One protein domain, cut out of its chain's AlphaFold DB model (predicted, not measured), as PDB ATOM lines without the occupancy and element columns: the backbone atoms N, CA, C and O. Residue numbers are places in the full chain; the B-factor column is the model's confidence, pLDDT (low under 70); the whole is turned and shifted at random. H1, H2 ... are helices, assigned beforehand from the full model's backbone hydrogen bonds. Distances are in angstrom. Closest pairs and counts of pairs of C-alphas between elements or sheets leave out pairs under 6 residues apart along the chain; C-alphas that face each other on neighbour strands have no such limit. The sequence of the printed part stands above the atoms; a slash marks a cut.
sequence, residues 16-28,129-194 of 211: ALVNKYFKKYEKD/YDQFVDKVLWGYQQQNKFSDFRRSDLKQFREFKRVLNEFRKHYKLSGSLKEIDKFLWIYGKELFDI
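This is residues 16 to 28 and 129 to 194 of the 211 residues of an uncharacterized protein of Candidatus Niyogibacteria bacterium CG10_big_fil_rev_8_21_14_0_10_46_36 (UniProt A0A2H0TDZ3). Helix H5 is crossed nearly at right angles by H1 on one side and by H2 on the other, and H4 lies beside H2, at a steep tilt to it and near H5. The short helix H3, joined to H4 at a corner, sits at the far end from H1, and the long direction runs from H1 past H5 and H2 towards H3. The 79 printed residues, with five named helices in the order H1, H2, H3, H4, H5 and no named strand, are of the all helix class. The whole is compact, with a radius of gyration of the C-alphas of 12.0 A and spans of 34 by 29 by 23 A.

H1, residues 16 to 26, touches H5, residues 177 to 192, and the two stand about perpendicular at 87 degrees. Their closest C-alphas, those of Tyr 21 and Phe 183, are 5.1 A apart. H2, residues 131 to 144, touches H5 with residues 132 to 137 alone. The closest C-alphas, those of Phe 132 and Gly 188, are 4.9 A apart, and the lines stand about perpendicular at 85 degrees. H3, residues 151 to 155, only just touches H2, with 3 pairs of C-alphas within 8 A; the closest are those of Trp 138 and Arg 151, at 6.3 A. H3 and H4, residues 157 to 170, touch only at the corner by their tight link, where the closest C-alphas, those of Leu 154 and Phe 160, are 4.5 A apart. H2 and H4 are close but not clearly touching: the closest C-alphas, those of Leu 137 and Phe 167, are 7.8 A apart, at a steep tilt of 48 degrees, the same way. H4 and H5 are near each other, with 8 pairs of C-alphas within 10 A. H1 is apart from H2, H3 and H4, and H3 is apart from H5. In H1, H2, H4 and H5 every O i to N i+4 pair is within hydrogen-bond range; in H3 it is 0 of 1, beside 2 of 2 O i to N i+3 pairs.

H1 begins at C-alpha 16, at (19.390, 20.323, -26.618), and measures 15.2 A from first to last C-alpha. H2 measures 19.9 A, H3 8.0 A and H4 19.7 A; H4 begins at C-alpha 157, at (19.222, 19.324, -54.296). H5, the longest helix with 16 residues, measures 21.5 A and ends at C-alpha 192, at (26.773, 35.763, -39.630).

The two C-alphas farthest apart, those of Lys 27 and Asp 148, are 35.2 A apart. Residues 29 to 128 are not printed, and C-alphas 28 and 129 are 19.9 A apart across this cut, which lies in the link from H1 to H2. Of the links that are printed whole, H3 to H4 is tight, H2 to H3 and H4 to H5 are short, and none is long. The mean pLDDT of the printed part is 96.0, and residue 194 alone is under 70.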
ATOM      1  N   ALA A  16      19.628  19.188 -27.512       98.25
ATOM      2  CA  ALA A  16      19.390  20.323 -26.618       98.25
ATOM      3  C   ALA A  16      19.641  21.675 -27.312       98.25
ATOM      4  O   ALA A  16      18.879  22.626 -27.120       98.25
ATOM      5  N   LEU A  17      20.682  21.769 -28.145       97.75
ATOM      6  CA  LEU A  17      20.991  22.969 -28.918       97.75
ATOM      7  C   LEU A  17      19.939  23.216 -30.003       97.75
ATOM      8  O   LEU A  17      19.482  24.349 -30.139       97.75
ATOM      9  N   VAL A  18      19.529  22.168 -30.726       98.25
ATOM     10  CA  VAL A  18      18.454  22.251 -31.729       98.25
ATOM     11  C   VAL A  18      17.168  22.754 -31.074       98.25
ATOM     12  O   VAL A  18      16.649  23.790 -31.481       98.25
ATOM     13  N   ASN A  19      16.726  22.114 -29.986       97.88
ATOM     14  CA  ASN A  19      15.525  22.511 -29.245       97.88
ATOM     15  C   ASN A  19      15.619  23.950 -28.712       97.88
ATOM     16  O   ASN A  19      14.669  24.723 -28.795       97.88
ATOM     17  N   LYS A  20      16.788  24.367 -28.207       97.88
ATOM     18  CA  LYS A  20      17.002  25.750 -27.763       97.88
ATOM     19  C   LYS A  20      16.735  26.761 -28.881       97.88
ATOM     20  O   LYS A  20      16.092  27.781 -28.635       97.88
ATOM     21  N   TYR A  21      17.265  26.517 -30.078       97.44
ATOM     22  CA  TYR A  21      17.068  27.419 -31.215       97.44
ATOM     23  C   TYR A  21      15.660  27.317 -31.795       97.44
ATOM     24  O   TYR A  21      15.112  28.339 -32.200       97.44
ATOM     25  N   PHE A  22      15.040  26.140 -31.747       96.56
ATOM     26  CA  PHE A  22      13.643  25.970 -32.120       96.56
ATOM     27  C   PHE A  22      12.697  26.753 -31.195       96.56
ATOM     28  O   PHE A  22      11.914  27.566 -31.669       96.56
ATOM     29  N   LYS A  23      12.874  26.676 -29.870       96.81
ATOM     30  CA  LYS A  23      12.126  27.509 -28.907       96.81
ATOM     31  C   LYS A  23      12.347  29.006 -29.098       96.81
ATOM     32  O   LYS A  23      11.501  29.821 -28.740       96.81
ATOM     33  N   LYS A  24      13.518  29.401 -29.609       96.88
ATOM     34  CA  LYS A  24      13.777  30.796 -29.979       96.88
ATOM     35  C   LYS A  24      12.997  31.188 -31.234       96.88
ATOM     36  O   LYS A  24      12.500  32.307 -31.286       96.88
ATOM     37  N   TYR A  25      12.893  30.284 -32.204       95.94
ATOM     38  CA  TYR A  25      12.055  30.454 -33.387       95.94
ATOM     39  C   TYR A  25      10.579  30.613 -33.008       95.94
ATOM     40  O   TYR A  25       9.958  31.562 -33.466       95.94
ATOM     41  N   GLU A  26      10.047  29.773 -32.117       95.19
ATOM     42  CA  GLU A  26       8.640  29.840 -31.683       95.19
ATOM     43  C   GLU A  26       8.261  31.168 -31.016       95.19
ATOM     44  O   GLU A  26       7.103  31.572 -31.031       95.19
ATOM     45  N   LYS A  27       9.241  31.869 -30.442       95.06
ATOM     46  CA  LYS A  27       9.054  33.184 -29.815       95.06
ATOM     47  C   LYS A  27       9.276  34.354 -30.776       95.06
ATOM     48  O   LYS A  27       9.162  35.503 -30.357       95.06
ATOM     49  N   ASP A  28       9.665  34.101 -32.025       92.88
ATOM     50  CA  ASP A  28       9.904  35.159 -33.000       92.88
ATOM     51  C   ASP A  28       8.588  35.597 -33.656       92.88
ATOM     52  O   ASP A  28       8.055  34.922 -34.532       92.88
ATOM     53  N   TYR A 129      16.695  25.184 -48.339       97.62
ATOM     54  CA  TYR A 129      18.024  25.734 -48.548       97.62
ATOM     55  C   TYR A 129      18.002  27.264 -48.514       97.62
ATOM     56  O   TYR A 129      17.224  27.909 -49.223       97.62
ATOM     57  N   ASP A 130      18.924  27.874 -47.767       95.25
ATOM     58  CA  ASP A 130      19.261  29.289 -47.897       95.25
ATOM     59  C   ASP A 130      20.728  29.596 -47.561       95.25
ATOM     60  O   ASP A 130      21.551  28.710 -47.330       95.25
ATOM     61  N   GLN A 131      21.073  30.886 -47.572       94.75
ATOM     62  CA  GLN A 131      22.438  31.337 -47.318       94.75
ATOM     63  C   GLN A 131      22.951  31.044 -45.898       94.75
ATOM     64  O   GLN A 131      24.163  30.943 -45.719       94.75
ATOM     65  N   PHE A 132      22.084  30.978 -44.887       96.19
ATOM     66  CA  PHE A 132      22.476  30.677 -43.512       96.19
ATOM     67  C   PHE A 132      22.660  29.176 -43.337       96.19
ATOM     68  O   PHE A 132      23.692  28.778 -42.802       96.19
ATOM     69  N   VAL A 133      21.750  28.367 -43.885       97.25
ATOM     70  CA  VAL A 133      21.894  26.905 -43.952       97.25
ATOM     71  C   VAL A 133      23.222  26.526 -44.616       97.25
ATOM     72  O   VAL A 133      24.010  25.784 -44.032       97.25
ATOM     73  N   ASP A 134      23.539  27.122 -45.771       97.75
ATOM     74  CA  ASP A 134      24.827  26.947 -46.457       97.75
ATOM     75  C   ASP A 134      26.018  27.284 -45.548       97.75
ATOM     76  O   ASP A 134      26.904  26.454 -45.334       97.75
ATOM     77  N   LYS A 135      26.038  28.502 -44.985       97.00
ATOM     78  CA  LYS A 135      27.157  28.980 -44.161       97.00
ATOM     79  C   LYS A 135      27.377  28.103 -42.928       97.00
ATOM     80  O   LYS A 135      28.528  27.867 -42.567       97.00
ATOM     81  N   VAL A 136      26.304  27.644 -42.283       97.38
ATOM     82  CA  VAL A 136      26.384  26.823 -41.070       97.38
ATOM     83  C   VAL A 136      26.842  25.404 -41.395       97.38
ATOM     84  O   VAL A 136      27.798  24.943 -40.774       97.38
ATOM     85  N   LEU A 137      26.245  24.739 -42.392       98.06
ATOM     86  CA  LEU A 137      26.682  23.403 -42.821       98.06
ATOM     87  C   LEU A 137      28.143  23.421 -43.275       98.06
ATOM     88  O   LEU A 137      28.935  22.583 -42.849       98.06
ATOM     89  N   TRP A 138      28.536  24.416 -44.072       97.75
ATOM     90  CA  TRP A 138      29.928  24.556 -44.486       97.75
ATOM     91  C   TRP A 138      30.863  24.827 -43.304       97.75
ATOM     92  O   TRP A 138      31.970  24.295 -43.247       97.75
ATOM     93  N   GLY A 139      30.425  25.621 -42.327       96.62
ATOM     94  CA  GLY A 139      31.189  25.864 -41.109       96.62
ATOM     95  C   GLY A 139      31.444  24.581 -40.310       96.62
ATOM     96  O   GLY A 139      32.585  24.325 -39.929       96.62
ATOM     97  N   TYR A 140      30.423  23.738 -40.121       97.31
ATOM     98  CA  TYR A 140      30.592  22.436 -39.465       97.31
ATOM     99  C   TYR A 140      31.453  21.481 -40.285       97.31
ATOM    100  O   TYR A 140      32.272  20.763 -39.718       97.31
ATOM    101  N   GLN A 141      31.347  21.518 -41.613       97.31
ATOM    102  CA  GLN A 141      32.201  20.713 -42.480       97.31
ATOM    103  C   GLN A 141      33.674  21.096 -42.321       97.31
ATOM    104  O   GLN A 141      34.544  20.233 -42.247       97.31
ATOM    105  N   GLN A 142      33.972  22.389 -42.209       96.00
ATOM    106  CA  GLN A 142      35.338  22.857 -41.985       96.00
ATOM    107  C   GLN A 142      35.861  22.527 -40.583       96.00
ATOM    108  O   GLN A 142      37.058  22.297 -40.440       96.00
ATOM    109  N   GLN A 143      34.984  22.490 -39.578       95.44
ATOM    110  CA  GLN A 143      35.356  22.219 -38.190       95.44
ATOM    111  C   GLN A 143      35.494  20.722 -37.880       95.44
ATOM    112  O   GLN A 143      36.390  20.336 -37.139       95.44
ATOM    113  N   ASN A 144      34.595  19.889 -38.407       95.44
ATOM    114  CA  ASN A 144      34.439  18.498 -37.980       95.44
ATOM    115  C   ASN A 144      34.536  17.474 -39.112       95.44
ATOM    116  O   ASN A 144      34.598  16.289 -38.806       95.44
ATOM    117  N   LYS A 145      34.557  17.899 -40.387       95.75
ATOM    118  CA  LYS A 145      34.614  16.997 -41.554       95.75
ATOM    119  C   LYS A 145      33.560  15.886 -41.471       95.75
ATOM    120  O   LYS A 145      33.863  14.708 -41.612       95.75
ATOM    121  N   PHE A 146      32.314  16.273 -41.187       97.38
ATOM    122  CA  PHE A 146      31.241  15.330 -40.867       97.38
ATOM    123  C   PHE A 146      30.751  14.509 -42.074       97.38
ATOM    124  O   PHE A 146      30.042  13.524 -41.883       97.38
ATOM    125  N   SER A 147      31.082  14.934 -43.295       97.19
ATOM    126  CA  SER A 147      30.624  14.359 -44.562       97.19
ATOM    127  C   SER A 147      31.688  14.557 -45.651       97.19
ATOM    128  O   SER A 147      32.573  15.405 -45.505       97.19
ATOM    129  N   ASP A 148      31.600  13.808 -46.749       96.75
ATOM    130  CA  ASP A 148      32.383  14.057 -47.962       96.75
ATOM    131  C   ASP A 148      31.550  14.843 -48.989       96.75
ATOM    132  O   ASP A 148      30.632  14.315 -49.626       96.75
ATOM    133  N   PHE A 149      31.822  16.147 -49.080       98.06
ATOM    134  CA  PHE A 149      31.217  17.052 -50.056       98.06
ATOM    135  C   PHE A 149      32.022  18.352 -50.190       98.06
ATOM    136  O   PHE A 149      32.688  18.818 -49.255       98.06
ATOM    137  N   ARG A 150      31.901  19.002 -51.348       97.56
ATOM    138  CA  ARG A 150      32.362  20.376 -51.580       97.56
ATOM    139  C   ARG A 150      31.211  21.337 -51.347       97.56
ATOM    140  O   ARG A 150      30.055  21.031 -51.614       97.56
ATOM    141  N   ARG A 151      31.516  22.576 -50.960       97.69
ATOM    142  CA  ARG A 151      30.483  23.599 -50.732       97.69
ATOM    143  C   ARG A 151      29.538  23.803 -51.925       97.69
ATOM    144  O   ARG A 151      28.355  24.049 -51.721       97.69
ATOM    145  N   SER A 152      30.048  23.696 -53.154       97.25
ATOM    146  CA  SER A 152      29.252  23.791 -54.388       97.25
ATOM    147  C   SER A 152      28.162  22.728 -54.483       97.25
ATOM    148  O   SER A 152      27.118  22.983 -55.075       97.25
ATOM    149  N   ASP A 153      28.374  21.562 -53.877       97.88
ATOM    150  CA  ASP A 153      27.437  20.444 -53.945       97.88
ATOM    151  C   ASP A 153      26.143  20.770 -53.172       97.88
ATOM    152  O   ASP A 153      25.069  20.324 -53.555       97.88
ATOM    153  N   LEU A 154      26.180  21.695 -52.199       98.00
ATOM    154  CA  LEU A 154      24.975  22.208 -51.524       98.00
ATOM    155  C   LEU A 154      23.998  22.950 -52.462       98.00
ATOM    156  O   LEU A 154      22.854  23.207 -52.084       98.00
ATOM    157  N   LYS A 155      24.429  23.319 -53.676       96.06
ATOM    158  CA  LYS A 155      23.574  23.925 -54.712       96.06
ATOM    159  C   LYS A 155      22.862  22.893 -55.589       96.06
ATOM    160  O   LYS A 155      22.117  23.285 -56.480       96.06
ATOM    161  N   GLN A 156      23.091  21.605 -55.349       96.44
ATOM    162  CA  GLN A 156      22.416  20.504 -56.024       96.44
ATOM    163  C   GLN A 156      21.498  19.821 -55.016       96.44
ATOM    164  O   GLN A 156      21.960  19.365 -53.972       96.44
ATOM    165  N   PHE A 157      20.199  19.738 -55.308       97.75
ATOM    166  CA  PHE A 157      19.222  19.324 -54.296       97.75
ATOM    167  C   PHE A 157      19.473  17.917 -53.740       97.75
ATOM    168  O   PHE A 157      19.381  17.705 -52.531       97.75
ATOM    169  N   ARG A 158      19.858  16.976 -54.614       97.31
ATOM    170  CA  ARG A 158      20.237  15.609 -54.228       97.31
ATOM    171  C   ARG A 158      21.347  15.608 -53.175       97.31
ATOM    172  O   ARG A 158      21.191  15.002 -52.118       97.31
ATOM    173  N   GLU A 159      22.439  16.307 -53.469       98.12
ATOM    174  CA  GLU A 159      23.609  16.367 -52.594       98.12
ATOM    175  C   GLU A 159      23.312  17.155 -51.322       98.12
ATOM    176  O   GLU A 159      23.673  16.715 -50.237       98.12
ATOM    177  N   PHE A 160      22.575  18.261 -51.412       98.50
ATOM    178  CA  PHE A 160      22.132  19.007 -50.238       98.50
ATOM    179  C   PHE A 160      21.317  18.135 -49.272       98.50
ATOM    180  O   PHE A 160      21.622  18.098 -48.079       98.50
ATOM    181  N   LYS A 161      20.320  17.394 -49.775       98.12
ATOM    182  CA  LYS A 161      19.506  16.481 -48.958       98.12
ATOM    183  C   LYS A 161      20.365  15.382 -48.324       98.12
ATOM    184  O   LYS A 161      20.210  15.109 -47.133       98.12
ATOM    185  N   ARG A 162      21.305  14.796 -49.080       98.19
ATOM    186  CA  ARG A 162      22.272  13.815 -48.556       98.19
ATOM    187  C   ARG A 162      23.120  14.410 -47.429       98.19
ATOM    188  O   ARG A 162      23.138  13.856 -46.334       98.19
ATOM    189  N   VAL A 163      23.755  15.557 -47.667       98.56
ATOM    190  CA  VAL A 163      24.622  16.239 -46.693       98.56
ATOM    191  C   VAL A 163      23.856  16.608 -45.425       98.56
ATOM    192  O   VAL A 163      24.377  16.433 -44.326       98.56
ATOM    193  N   LEU A 164      22.608  17.075 -45.535       98.38
ATOM    194  CA  LEU A 164      21.791  17.387 -44.361       98.38
ATOM    195  C   LEU A 164      21.453  16.132 -43.539       98.38
ATOM    196  O   LEU A 164      21.469  16.173 -42.308       98.38
ATOM    197  N   ASN A 165      21.183  15.004 -44.196       98.06
ATOM    198  CA  ASN A 165      20.952  13.735 -43.510       98.06
ATOM    199  C   ASN A 165      22.226  13.201 -42.843       98.06
ATOM    200  O   ASN A 165      22.172  12.736 -41.704       98.06
ATOM    201  N   GLU A 166      23.380  13.320 -43.495       98.44
ATOM    202  CA  GLU A 166      24.675  12.966 -42.904       98.44
ATOM    203  C   GLU A 166      25.031  13.876 -41.726       98.44
ATOM    204  O   GLU A 166      25.491  13.383 -40.698       98.44
ATOM    205  N   PHE A 167      24.719  15.172 -41.812       98.50
ATOM    206  CA  PHE A 167      24.817  16.108 -40.692       98.50
ATOM    207  C   PHE A 167      23.971  15.641 -39.497       98.50
ATOM    208  O   PHE A 167      24.482  15.521 -38.382       98.50
ATOM    209  N   ARG A 168      22.690  15.307 -39.721       98.25
ATOM    210  CA  ARG A 168      21.798  14.782 -38.670       98.25
ATOM    211  C   ARG A 168      22.347  13.494 -38.056       98.25
ATOM    212  O   ARG A 168      22.387  13.381 -36.833       98.25
ATOM    213  N   LYS A 169      22.819  12.557 -38.885       98.19
ATOM    214  CA  LYS A 169      23.390  11.276 -38.443       98.19
ATOM    215  C   LYS A 169      24.662  11.472 -37.618       98.19
ATOM    216  O   LYS A 169      24.771  10.902 -36.535       98.19
ATOM    217  N   HIS A 170      25.595  12.292 -38.099       98.19
ATOM    218  CA  HIS A 170      26.882  12.539 -37.446       98.19
ATOM    219  C   HIS A 170      26.705  13.089 -36.023       98.19
ATOM    220  O   HIS A 170      27.349  12.615 -35.091       98.19
ATOM    221  N   TYR A 171      25.777  14.033 -35.839       98.19
ATOM    222  CA  TYR A 171      25.494  14.643 -34.535       98.19
ATOM    223  C   TYR A 171      24.340  13.978 -33.763       98.19
ATOM    224  O   TYR A 171      23.926  14.494 -32.725       98.19
ATOM    225  N   LYS A 172      23.823  12.835 -34.244       98.25
ATOM    226  CA  LYS A 172      22.717  12.073 -33.625       98.25
ATOM    227  C   LYS A 172      21.484  12.945 -33.326       98.25
ATOM    228  O   LYS A 172      20.899  12.885 -32.241       98.25
ATOM    229  N   LEU A 173      21.117  13.797 -34.283       98.12
ATOM    230  CA  LEU A 173      19.992  14.723 -34.165       98.12
ATOM    231  C   LEU A 173      18.684  14.026 -34.551       98.12
ATOM    232  O   LEU A 173      18.593  13.453 -35.635       98.12
ATOM    233  N   SER A 174      17.668  14.120 -33.694       95.88
ATOM    234  CA  SER A 174      16.355  13.488 -33.897       95.88
ATOM    235  C   SER A 174      15.277  14.443 -34.418       95.88
ATOM    236  O   SER A 174      14.174  13.999 -34.707       95.88
ATOM    237  N   GLY A 175      15.580  15.739 -34.540       93.62
ATOM    238  CA  GLY A 175      14.620  16.733 -35.025       93.62
ATOM    239  C   GLY A 175      14.175  16.488 -36.470       93.62
ATOM    240  O   GLY A 175      14.935  15.959 -37.297       93.62
ATOM    241  N   SER A 176      12.949  16.912 -36.764       96.12
ATOM    242  CA  SER A 176      12.359  17.017 -38.102       96.12
ATOM    243  C   SER A 176      13.179  17.935 -39.015       96.12
ATOM    244  O   SER A 176      13.989  18.745 -38.552       96.12
ATOM    245  N   LEU A 177      12.959  17.865 -40.333       95.75
ATOM    246  CA  LEU A 177      13.623  18.786 -41.264       95.75
ATOM    247  C   LEU A 177      13.304  20.253 -40.948       95.75
ATOM    248  O   LEU A 177      14.193  21.095 -41.065       95.75
ATOM    249  N   LYS A 178      12.082  20.544 -40.483       94.88
ATOM    250  CA  LYS A 178      11.671  21.883 -40.037       94.88
ATOM    251  C   LYS A 178      12.468  22.332 -38.812       94.88
ATOM    252  O   LYS A 178      13.035  23.419 -38.824       94.88
ATOM    253  N   GLU A 179      12.583  21.504 -37.775       97.25
ATOM    254  CA  GLU A 179      13.361  21.854 -36.575       97.25
ATOM    255  C   GLU A 179      14.847  22.070 -36.885       97.25
ATOM    256  O   GLU A 179      15.460  23.017 -36.383       97.25
ATOM    257  N   ILE A 180      15.420  21.222 -37.744       98.06
ATOM    258  CA  ILE A 180      16.809  21.354 -38.188       98.06
ATOM    259  C   ILE A 180      16.997  22.627 -39.022       98.06
ATOM    260  O   ILE A 180      17.955  23.359 -38.773       98.06
ATOM    261  N   ASP A 181      16.089  22.938 -39.952       97.12
ATOM    262  CA  ASP A 181      16.103  24.193 -40.714       97.12
ATOM    263  C   ASP A 181      16.082  25.410 -39.780       97.12
ATOM    264  O   ASP A 181      16.989  26.244 -39.832       97.12
ATOM    265  N   LYS A 182      15.121  25.481 -38.847       96.75
ATOM    266  CA  LYS A 182      15.016  26.610 -37.908       96.75
ATOM    267  C   LYS A 182      16.250  26.743 -37.022       96.75
ATOM    268  O   LYS A 182      16.705  27.865 -36.782       96.75
ATOM    269  N   PHE A 183      16.831  25.627 -36.583       97.81
ATOM    270  CA  PHE A 183      18.114  25.635 -35.885       97.81
ATOM    271  C   PHE A 183      19.220  26.250 -36.747       97.81
ATOM    272  O   PHE A 183      19.844  27.226 -36.323       97.81
ATOM    273  N   LEU A 184      19.460  25.712 -37.946       97.62
ATOM    274  CA  LEU A 184      20.529  26.171 -38.835       97.62
ATOM    275  C   LEU A 184      20.345  27.645 -39.210       97.62
ATOM    276  O   LEU A 184      21.311  28.411 -39.231       97.62
ATOM    277  N   TRP A 185      19.106  28.063 -39.443       96.12
ATOM    278  CA  TRP A 185      18.771  29.417 -39.838       96.12
ATOM    279  C   TRP A 185      18.967  30.438 -38.710       96.12
ATOM    280  O   TRP A 185      19.710  31.409 -38.893       96.12
ATOM    281  N   ILE A 186      18.379  30.230 -37.520       95.50
ATOM    282  CA  ILE A 186      18.551  31.172 -36.394       95.50
ATOM    283  C   ILE A 186      20.001  31.184 -35.922       95.50
ATOM    284  O   ILE A 186      20.561  32.260 -35.690       95.50
ATOM    285  N   TYR A 187      20.626  30.010 -35.808       96.00
ATOM    286  CA  TYR A 187      22.021  29.923 -35.398       96.00
ATOM    287  C   TYR A 187      22.936  30.631 -36.401       96.00
ATOM    288  O   TYR A 187      23.780  31.441 -36.018       96.00
ATOM    289  N   GLY A 188      22.714  30.408 -37.698       95.00
ATOM    290  CA  GLY A 188      23.435  31.091 -38.764       95.00
ATOM    291  C   GLY A 188      23.239  32.604 -38.739       95.00
ATOM    292  O   GLY A 188      24.215  33.341 -38.889       95.00
ATOM    293  N   LYS A 189      22.022  33.093 -38.484       92.19
ATOM    294  CA  LYS A 189      21.779  34.529 -38.298       92.19
ATOM    295  C   LYS A 189      22.588  35.099 -37.142       92.19
ATOM    296  O   LYS A 189      23.293  36.078 -37.335       92.19
ATOM    297  N   GLU A 190      22.570  34.487 -35.964       92.81
ATOM    298  CA  GLU A 190      23.362  34.990 -34.829       92.81
ATOM    299  C   GLU A 190      24.872  35.028 -35.103       92.81
ATOM    300  O   GLU A 190      25.590  35.879 -34.572       92.81
ATOM    301  N   LEU A 191      25.370  34.091 -35.910       90.62
ATOM    302  CA  LEU A 191      26.787  33.997 -36.241       90.62
ATOM    303  C   LEU A 191      27.214  34.969 -37.341       90.62
ATOM    304  O   LEU A 191      28.310  35.529 -37.269       90.62
ATOM    305  N   PHE A 192      26.381  35.134 -38.368       86.62
ATOM    306  CA  PHE A 192      26.773  35.763 -39.630       86.62
ATOM    307  C   PHE A 192      26.001  37.044 -39.956       86.62
ATOM    308  O   PHE A 192      26.479  37.830 -40.772       86.62
ATOM    309  N   ASP A 193      24.855  37.287 -39.321       80.38
ATOM    310  CA  ASP A 193      24.081  38.529 -39.433       80.38
ATOM    311  C   ASP A 193      24.600  39.561 -38.414       80.38
ATOM    312  O   ASP A 193      23.894  40.028 -37.517       80.38
ATOM    313  N   ILE A 194      25.891  39.906 -38.518       56.03
ATOM    314  CA  ILE A 194      26.464  41.025 -37.767       56.03
ATOM    315  C   ILE A 194      25.949  42.308 -38.420       56.03
ATOM    316  O   ILE A 194      26.584  42.866 -39.316       56.03
TER     317      ILE A 194